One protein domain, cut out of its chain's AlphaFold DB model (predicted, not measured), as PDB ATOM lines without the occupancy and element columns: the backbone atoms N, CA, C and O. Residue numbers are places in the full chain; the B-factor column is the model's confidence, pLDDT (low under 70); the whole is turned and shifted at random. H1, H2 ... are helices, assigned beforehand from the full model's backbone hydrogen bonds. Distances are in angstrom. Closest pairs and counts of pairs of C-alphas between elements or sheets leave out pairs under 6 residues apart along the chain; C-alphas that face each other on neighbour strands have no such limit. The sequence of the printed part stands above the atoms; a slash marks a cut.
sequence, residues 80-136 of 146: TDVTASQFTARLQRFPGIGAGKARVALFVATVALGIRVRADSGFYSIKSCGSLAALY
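AT A GLANCE: This is residues 80 to 136 of the 146 residues of an uncharacterized protein of Sphaerisporangium rubeum (UniProt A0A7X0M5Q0). Two helices, H1 and the longer H2, pack on each other at a steep tilt, and a long stretch with no named element, residues 113 to 136, folds back from the end of H2, passes the beginning of H1 and ends on the side of H2 away from H1. The printed part has 57 residues with two named helices, H1 then H2, and no named strand. The class is all helix, though under half of the residues, 23 of the 57, are in named elements. The whole is compact and rounded, with a radius of gyration of the C-alphas of 10.7 A and spans of 27 by 24 by 22 A.

IN THESE COORDINATES: The printed part begins at Thr 80, with its C-alpha at (43.655, 22.004, 21.082). H1 is residues 84 to 92, 12.5 A from first to last C-alpha, and begins at C-alpha 84 at (35.391, 22.308, 14.170). H2 is residues 99 to 112, 19.3 A long, and ends at C-alpha 112 at (42.230, 8.585, 11.743). Residues 113 to 136 follow.

HOW THE PARTS SIT: H1 and H2 touch, with 10 pairs of C-alphas within 8 A. Their closest C-alphas are those of Thr 88 and Ala 102, 5.1 A apart. Their lines stand at a steep tilt of 55 degrees, and they run opposite ways. Their centres are 9.9 A apart. A short link of 6 residues joins them. In H1 and H2 every O i to N i+4 pair is within hydrogen-bond range.

THE WHOLE: The two C-alphas farthest apart are those of Asp 81 and Ala 134, at 28.7 A. The printed part has no cut. The C-alphas of residues 113 to 136 lie 7 to 16 A from the mean of all C-alphas. The mean pLDDT of the printed part is 80.8, and residues 121 to 136 are under 70.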
ATOM      1  N   THR A  80      43.979  22.156  19.651       93.75
ATOM      2  CA  THR A  80      43.655  22.004  21.082       93.75
ATOM      3  C   THR A  80      42.466  22.887  21.485       93.75
ATOM      4  O   THR A  80      42.465  24.082  21.201       93.75
ATOM      5  N   ASP A  81      41.461  22.298  22.145       90.69
ATOM      6  CA  ASP A  81      40.285  22.960  22.752       90.69
ATOM      7  C   ASP A  81      39.434  23.856  21.826       90.69
ATOM      8  O   ASP A  81      38.621  24.685  22.260       90.69
ATOM      9  N   VAL A  82      39.547  23.643  20.517       93.75
ATOM     10  CA  VAL A  82      38.787  24.384  19.507       93.75
ATOM     11  C   VAL A  82      37.513  23.679  19.075       93.75
ATOM     12  O   VAL A  82      37.335  22.470  19.246       93.75
ATOM     13  N   THR A  83      36.633  24.449  18.446       91.94
ATOM     14  CA  THR A  83      35.530  23.907  17.657       91.94
ATOM     15  C   THR A  83      35.975  23.506  16.244       91.94
ATOM     16  O   THR A  83      37.033  23.915  15.751       91.94
ATOM     17  N   ALA A  84      35.150  22.717  15.554       90.00
ATOM     18  CA  ALA A  84      35.391  22.308  14.170       90.00
ATOM     19  C   ALA A  84      35.556  23.507  13.211       90.00
ATOM     20  O   ALA A  84      36.472  23.514  12.373       90.00
ATOM     21  N   SER A  85      34.715  24.542  13.339       91.38
ATOM     22  CA  SER A  85      34.838  25.757  12.521       91.38
ATOM     23  C   SER A  85      36.137  26.515  12.815       91.38
ATOM     24  O   SER A  85      36.840  26.906  11.883       91.38
ATOM     25  N   GLN A  86      36.533  26.627  14.087       94.31
ATOM     26  CA  GLN A  86      37.786  27.268  14.489       94.31
ATOM     27  C   GLN A  86      39.011  26.530  13.941       94.31
ATOM     28  O   GLN A  86      39.897  27.169  13.375       94.31
ATOM     29  N   PHE A  87      39.059  25.198  14.045       94.25
ATOM     30  CA  PHE A  87      40.156  24.405  13.480       94.25
ATOM     31  C   PHE A  87      40.281  24.654  11.969       94.25
ATOM     32  O   PHE A  87      41.347  25.012  11.461       94.25
ATOM     33  N   THR A  88      39.181  24.525  11.226       93.19
ATOM     34  CA  THR A  88      39.227  24.709   9.769       93.19
ATOM     35  C   THR A  88      39.572  26.145   9.367       93.19
ATOM     36  O   THR A  88      40.345  26.320   8.425       93.19
ATOM     37  N   ALA A  89      39.089  27.157  10.093       94.56
ATOM     38  CA  ALA A  89      39.449  28.559   9.876       94.56
ATOM     39  C   ALA A  89      40.942  28.816  10.138       94.56
ATOM     40  O   ALA A  89      41.615  29.447   9.323       94.56
ATOM     41  N   ARG A  90      41.496  28.261  11.223       96.88
ATOM     42  CA  ARG A  90      42.931  28.349  11.540       96.88
ATOM     43  C   ARG A  90      43.792  27.719  10.449       96.88
ATOM     44  O   ARG A  90      44.764  28.330  10.019       96.88
ATOM     45  N   LEU A  91      43.409  26.544   9.947       95.88
ATOM     46  CA  LEU A  91      44.119  25.887   8.846       95.88
ATOM     47  C   LEU A  91      44.083  26.684   7.540       95.88
ATOM     48  O   LEU A  91      45.049  26.639   6.785       95.88
ATOM     49  N   GLN A  92      43.003  27.412   7.259       95.75
ATOM     50  CA  GLN A  92      42.888  28.217   6.038       95.75
ATOM     51  C   GLN A  92      43.810  29.445   6.021       95.75
ATOM     52  O   GLN A  92      44.045  30.006   4.954       95.75
ATOM     53  N   ARG A  93      44.382  29.837   7.168       96.56
ATOM     54  CA  ARG A  93      45.427  30.874   7.231       96.56
ATOM     55  C   ARG A  93      46.743  30.418   6.598       96.56
ATOM     56  O   ARG A  93      47.569  31.250   6.239       96.56
ATOM     57  N   PHE A  94      46.951  29.109   6.458       96.56
ATOM     58  CA  PHE A  94      48.177  28.564   5.894       96.56
ATOM     59  C   PHE A  94      48.143  28.634   4.361       96.56
ATOM     60  O   PHE A  94      47.206  28.118   3.735       96.56
ATOM     61  N   PRO A  95      49.181  29.194   3.716       95.44
ATOM     62  CA  PRO A  95      49.212  29.305   2.267       95.44
ATOM     63  C   PRO A  95      49.160  27.922   1.606       95.44
ATOM     64  O   PRO A  95      49.857  26.978   1.980       95.44
ATOM     65  N   GLY A  96      48.293  27.786   0.602       92.19
ATOM     66  CA  GLY A  96      48.054  26.517  -0.089       92.19
ATOM     67  C   GLY A  96      47.062  25.571   0.604       92.19
ATOM     68  O   GLY A  96      46.849  24.459   0.095       92.19
ATOM     69  N   ILE A  97      46.425  25.990   1.706       93.94
ATOM     70  CA  ILE A  97      45.320  25.274   2.357       93.94
ATOM     71  C   ILE A  97      43.997  26.016   2.129       93.94
ATOM     72  O   ILE A  97      43.633  26.934   2.847       93.94
ATOM     73  N   GLY A  98      43.238  25.575   1.124       92.00
ATOM     74  CA  GLY A  98      41.856  26.024   0.927       92.00
ATOM     75  C   GLY A  98      40.847  25.245   1.777       92.00
ATOM     76  O   GLY A  98      41.174  24.217   2.381       92.00
ATOM     77  N   ALA A  99      39.581  25.672   1.737       90.12
ATOM     78  CA  ALA A  99      38.494  25.085   2.525       90.12
ATOM     79  C   ALA A  99      38.351  23.559   2.369       90.12
ATOM     80  O   ALA A  99      38.129  22.852   3.350       90.12
ATOM     81  N   GLY A 100      38.539  23.027   1.156       87.44
ATOM     82  CA  GLY A 100      38.515  21.581   0.918       87.44
ATOM     83  C   GLY A 100      39.614  20.829   1.677       87.44
ATOM     84  O   GLY A 100      39.328  19.852   2.365       87.44
ATOM     85  N   LYS A 101      40.862  21.315   1.616       89.69
ATOM     86  CA  LYS A 101      41.993  20.707   2.339       89.69
ATOM     87  C   LYS A 101      41.822  20.834   3.855       89.69
ATOM     88  O   LYS A 101      42.153  19.890   4.566       89.69
ATOM     89  N   ALA A 102      41.278  21.952   4.338       92.19
ATOM     90  CA  ALA A 102      40.992  22.150   5.757       92.19
ATOM     91  C   ALA A 102      39.955  21.141   6.282       92.19
ATOM     92  O   ALA A 102      40.169  20.534   7.327       92.19
ATOM     93  N   ARG A 103      38.876  20.880   5.528       88.06
ATOM     94  CA  ARG A 103      37.884  19.849   5.890       88.06
ATOM     95  C   ARG A 103      38.474  18.440   5.904       88.06
ATOM     96  O   ARG A 103      38.215  17.685   6.834       88.06
ATOM     97  N   VAL A 104      39.294  18.094   4.908       87.44
ATOM     98  CA  VAL A 104      39.994  16.796   4.887       87.44
ATOM     99  C   VAL A 104      40.934  16.664   6.088       87.44
ATOM    100  O   VAL A 104      40.989  15.599   6.695       87.44
ATOM    101  N   ALA A 105      41.645  17.729   6.464       90.62
ATOM    102  CA  ALA A 105      42.507  17.725   7.645       90.62
ATOM    103  C   ALA A 105      41.713  17.491   8.938       90.62
ATOM    104  O   ALA A 105      42.108  16.637   9.725       90.62
ATOM    105  N   LEU A 106      40.584  18.187   9.125       89.94
ATOM    106  CA  LEU A 106      39.687  17.975  10.266       89.94
ATOM    107  C   LEU A 106      39.197  16.520  10.326       89.94
ATOM    108  O   LEU A 106      39.220  15.904  11.389       89.94
ATOM    109  N   PHE A 107      38.789  15.956   9.187       86.69
ATOM    110  CA  PHE A 107      38.365  14.558   9.103       86.69
ATOM    111  C   PHE A 107      39.493  13.598   9.498       86.69
ATOM    112  O   PHE A 107      39.307  12.770  10.382       86.69
ATOM    113  N   VAL A 108      40.685  13.735   8.908       87.50
ATOM    114  CA  VAL A 108      41.838  12.884   9.253       87.50
ATOM    115  C   VAL A 108      42.202  13.019  10.734       87.50
ATOM    116  O   VAL A 108      42.429  12.009  11.394       87.50
ATOM    117  N   ALA A 109      42.208  14.240  11.273       89.75
ATOM    118  CA  ALA A 109      42.500  14.495  12.679       89.75
ATOM    119  C   ALA A 109      41.513  13.772  13.609       89.75
ATOM    120  O   ALA A 109      41.926  13.054  14.513       89.75
ATOM    121  N   THR A 110      40.213  13.919  13.360       87.06
ATOM    122  CA  THR A 110      39.160  13.396  14.246       87.06
ATOM    123  C   THR A 110      38.887  11.906  14.076       87.06
ATOM    124  O   THR A 110      38.485  11.256  15.037       87.06
ATOM    125  N   VAL A 111      39.097  11.358  12.878       82.62
ATOM    126  CA  VAL A 111      38.760   9.965  12.550       82.62
ATOM    127  C   VAL A 111      39.981   9.061  12.572       82.62
ATOM    128  O   VAL A 111      39.959   8.024  13.222       82.62
ATOM    129  N   ALA A 112      41.049   9.437  11.867       84.94
ATOM    130  CA  ALA A 112      42.230   8.585  11.743       84.94
ATOM    131  C   ALA A 112      43.197   8.754  12.923       84.94
ATOM    132  O   ALA A 112      43.855   7.795  13.312       84.94
ATOM    133  N   LEU A 113      43.291   9.966  13.486       86.31
ATOM    134  CA  LEU A 113      44.232  10.287  14.568       86.31
ATOM    135  C   LEU A 113      43.573  10.384  15.951       86.31
ATOM    136  O   LEU A 113      44.275  10.545  16.945       86.31
ATOM    137  N   GLY A 114      42.243  10.303  16.027       86.75
ATOM    138  CA  GLY A 114      41.506  10.347  17.290       86.75
ATOM    139  C   GLY A 114      41.613  11.674  18.055       86.75
ATOM    140  O   GLY A 114      41.418  11.705  19.270       86.75
ATOM    141  N   ILE A 115      41.925  12.776  17.368       89.75
ATOM    142  CA  ILE A 115      41.975  14.114  17.965       89.75
ATOM    143  C   ILE A 115      40.547  14.563  18.272       89.75
ATOM    144  O   ILE A 115      39.700  14.629  17.381       89.75
ATOM    145  N   ARG A 116      40.291  14.894  19.539       87.19
ATOM    146  CA  ARG A 116      38.987  15.380  19.992       87.19
ATOM    147  C   ARG A 116      38.843  16.860  19.671       87.19
ATOM    148  O   ARG A 116      39.690  17.660  20.050       87.19
ATOM    149  N   VAL A 117      37.763  17.209  18.981       88.00
ATOM    150  CA  VAL A 117      37.430  18.587  18.596       88.00
ATOM    151  C   VAL A 117      35.975  18.836  18.968       88.00
ATOM    152  O   VAL A 117      35.147  17.935  18.825       88.00
ATOM    153  N   ARG A 118      35.636  20.035  19.447       87.56
ATOM    154  CA  ARG A 118      34.245  20.340  19.804       87.56
ATOM    155  C   ARG A 118      33.372  20.471  18.563       87.56
ATOM    156  O   ARG A 118      33.754  21.127  17.587       87.56
ATOM    157  N   ALA A 119      32.196  19.854  18.601       80.88
ATOM    158  CA  ALA A 119      31.188  20.075  17.574       80.88
ATOM    159  C   ALA A 119      30.643  21.511  17.664       80.88
ATOM    160  O   ALA A 119      30.498  22.063  18.751       80.88
ATOM    161  N   ASP A 120      30.316  22.114  16.524       80.62
ATOM    162  CA  ASP A 120      29.563  23.366  16.449       80.62
ATOM    163  C   ASP A 120      28.645  23.368  15.217       80.62
ATOM    164  O   ASP A 120      28.629  22.415  14.432       80.62
ATOM    165  N   SER A 121      27.855  24.430  15.038       63.38
ATOM    166  CA  SER A 121      26.924  24.565  13.906       63.38
ATOM    167  C   SER A 121      27.613  24.529  12.534       63.38
ATOM    168  O   SER A 121      26.957  24.269  11.527       63.38
ATOM    169  N   GLY A 122      28.931  24.754  12.491       58.84
ATOM    170  CA  GLY A 122      29.763  24.649  11.296       58.84
ATOM    171  C   GLY A 122      30.257  23.231  11.004       58.84
ATOM    172  O   GLY A 122      31.077  23.059  10.103       58.84
ATOM    173  N   PHE A 123      29.805  22.215  11.745       57.66
ATOM    174  CA  PHE A 123      30.261  20.843  11.563       57.66
ATOM    175  C   PHE A 123      29.937  20.306  10.160       57.66
ATOM    176  O   PHE A 123      28.817  19.904   9.835       57.66
ATOM    177  N   TYR A 124      30.976  20.232   9.331       60.31
ATOM    178  CA  TYR A 124      30.943  19.549   8.047       60.31
ATOM    179  C   TYR A 124      30.986  18.044   8.296       60.31
ATOM    180  O   TYR A 124      32.059  17.437   8.328       60.31
ATOM    181  N   SER A 125      29.820  17.418   8.484       56.56
ATOM    182  CA  SER A 125      29.770  15.954   8.528       56.56
ATOM    183  C   SER A 125      30.384  15.379   7.248       56.56
ATOM    184  O   SER A 125      30.313  15.995   6.182       56.56
ATOM    185  N   ILE A 126      30.946  14.175   7.317       54.19
ATOM    186  CA  ILE A 126      31.486  13.476   6.139       54.19
ATOM    187  C   ILE A 126      30.455  13.398   5.005       54.19
ATOM    188  O   ILE A 126      30.820  13.518   3.839       54.19
ATOM    189  N   LYS A 127      29.161  13.297   5.346       52.94
ATOM    190  CA  LYS A 127      28.054  13.301   4.376       52.94
ATOM    191  C   LYS A 127      27.979  14.600   3.564       52.94
ATOM    192  O   LYS A 127      27.552  14.572   2.418       52.94
ATOM    193  N   SER A 128      28.409  15.727   4.136       56.84
ATOM    194  CA  SER A 128      28.463  17.033   3.459       56.84
ATOM    195  C   SER A 128      29.670  17.195   2.524       56.84
ATOM    196  O   SER A 128      29.717  18.130   1.726       56.84
ATOM    197  N   CYS A 129      30.651  16.290   2.589       53.44
ATOM    198  CA  CYS A 129      31.846  16.337   1.758       53.44
ATOM    199  C   CYS A 129      31.797  15.199   0.732       53.44
ATOM    200  O   CYS A 129      32.218  14.081   1.016       53.44
ATOM    201  N   GLY A 130      31.306  15.485  -0.480       55.34
ATOM    202  CA  GLY A 130      31.073  14.471  -1.521       55.34
ATOM    203  C   GLY A 130      32.280  13.577  -1.847       55.34
ATOM    204  O   GLY A 130      32.106  12.399  -2.134       55.34
ATOM    205  N   SER A 131      33.512  14.083  -1.715       55.53
ATOM    206  CA  SER A 131      34.743  13.298  -1.913       55.53
ATOM    207  C   SER A 131      35.121  12.383  -0.739       55.53
ATOM    208  O   SER A 131      35.944  11.492  -0.909       55.53
ATOM    209  N   LEU A 132      34.565  12.613   0.455       54.41
ATOM    210  CA  LEU A 132      34.827  11.828   1.669       54.41
ATOM    211  C   LEU A 132      33.657  10.909   2.033       54.41
ATOM    212  O   LEU A 132      33.854   9.973   2.798       54.41
ATOM    213  N   ALA A 133      32.469  11.128   1.463       56.97
ATOM    214  CA  ALA A 133      31.305  10.266   1.662       56.97
ATOM    215  C   ALA A 133      31.595   8.791   1.321       56.97
ATOM    216  O   ALA A 133      31.093   7.904   1.998       56.97
ATOM    217  N   ALA A 134      32.464   8.529   0.337       56.53
ATOM    218  CA  ALA A 134      32.903   7.177  -0.027       56.53
ATOM    219  C   ALA A 134      33.887   6.539   0.976       56.53
ATOM    220  O   ALA A 134      34.037   5.323   0.996       56.53
ATOM    221  N   LEU A 135      34.559   7.347   1.804       55.16
ATOM    222  CA  LEU A 135      35.442   6.891   2.886       55.16
ATOM    223  C   LEU A 135      34.691   6.761   4.222       55.16
ATOM    224  O   LEU A 135      35.276   6.365   5.230       55.16
ATOM    225  N   TYR A 136      33.401   7.107   4.243       55.47
ATOM    226  CA  TYR A 136      32.545   6.940   5.406       55.47
ATOM    227  C   TYR A 136      32.268   5.457   5.650       55.47
ATOM    228  O   TYR A 136      31.571   4.809   4.873       55.47
TER     229      TYR A 136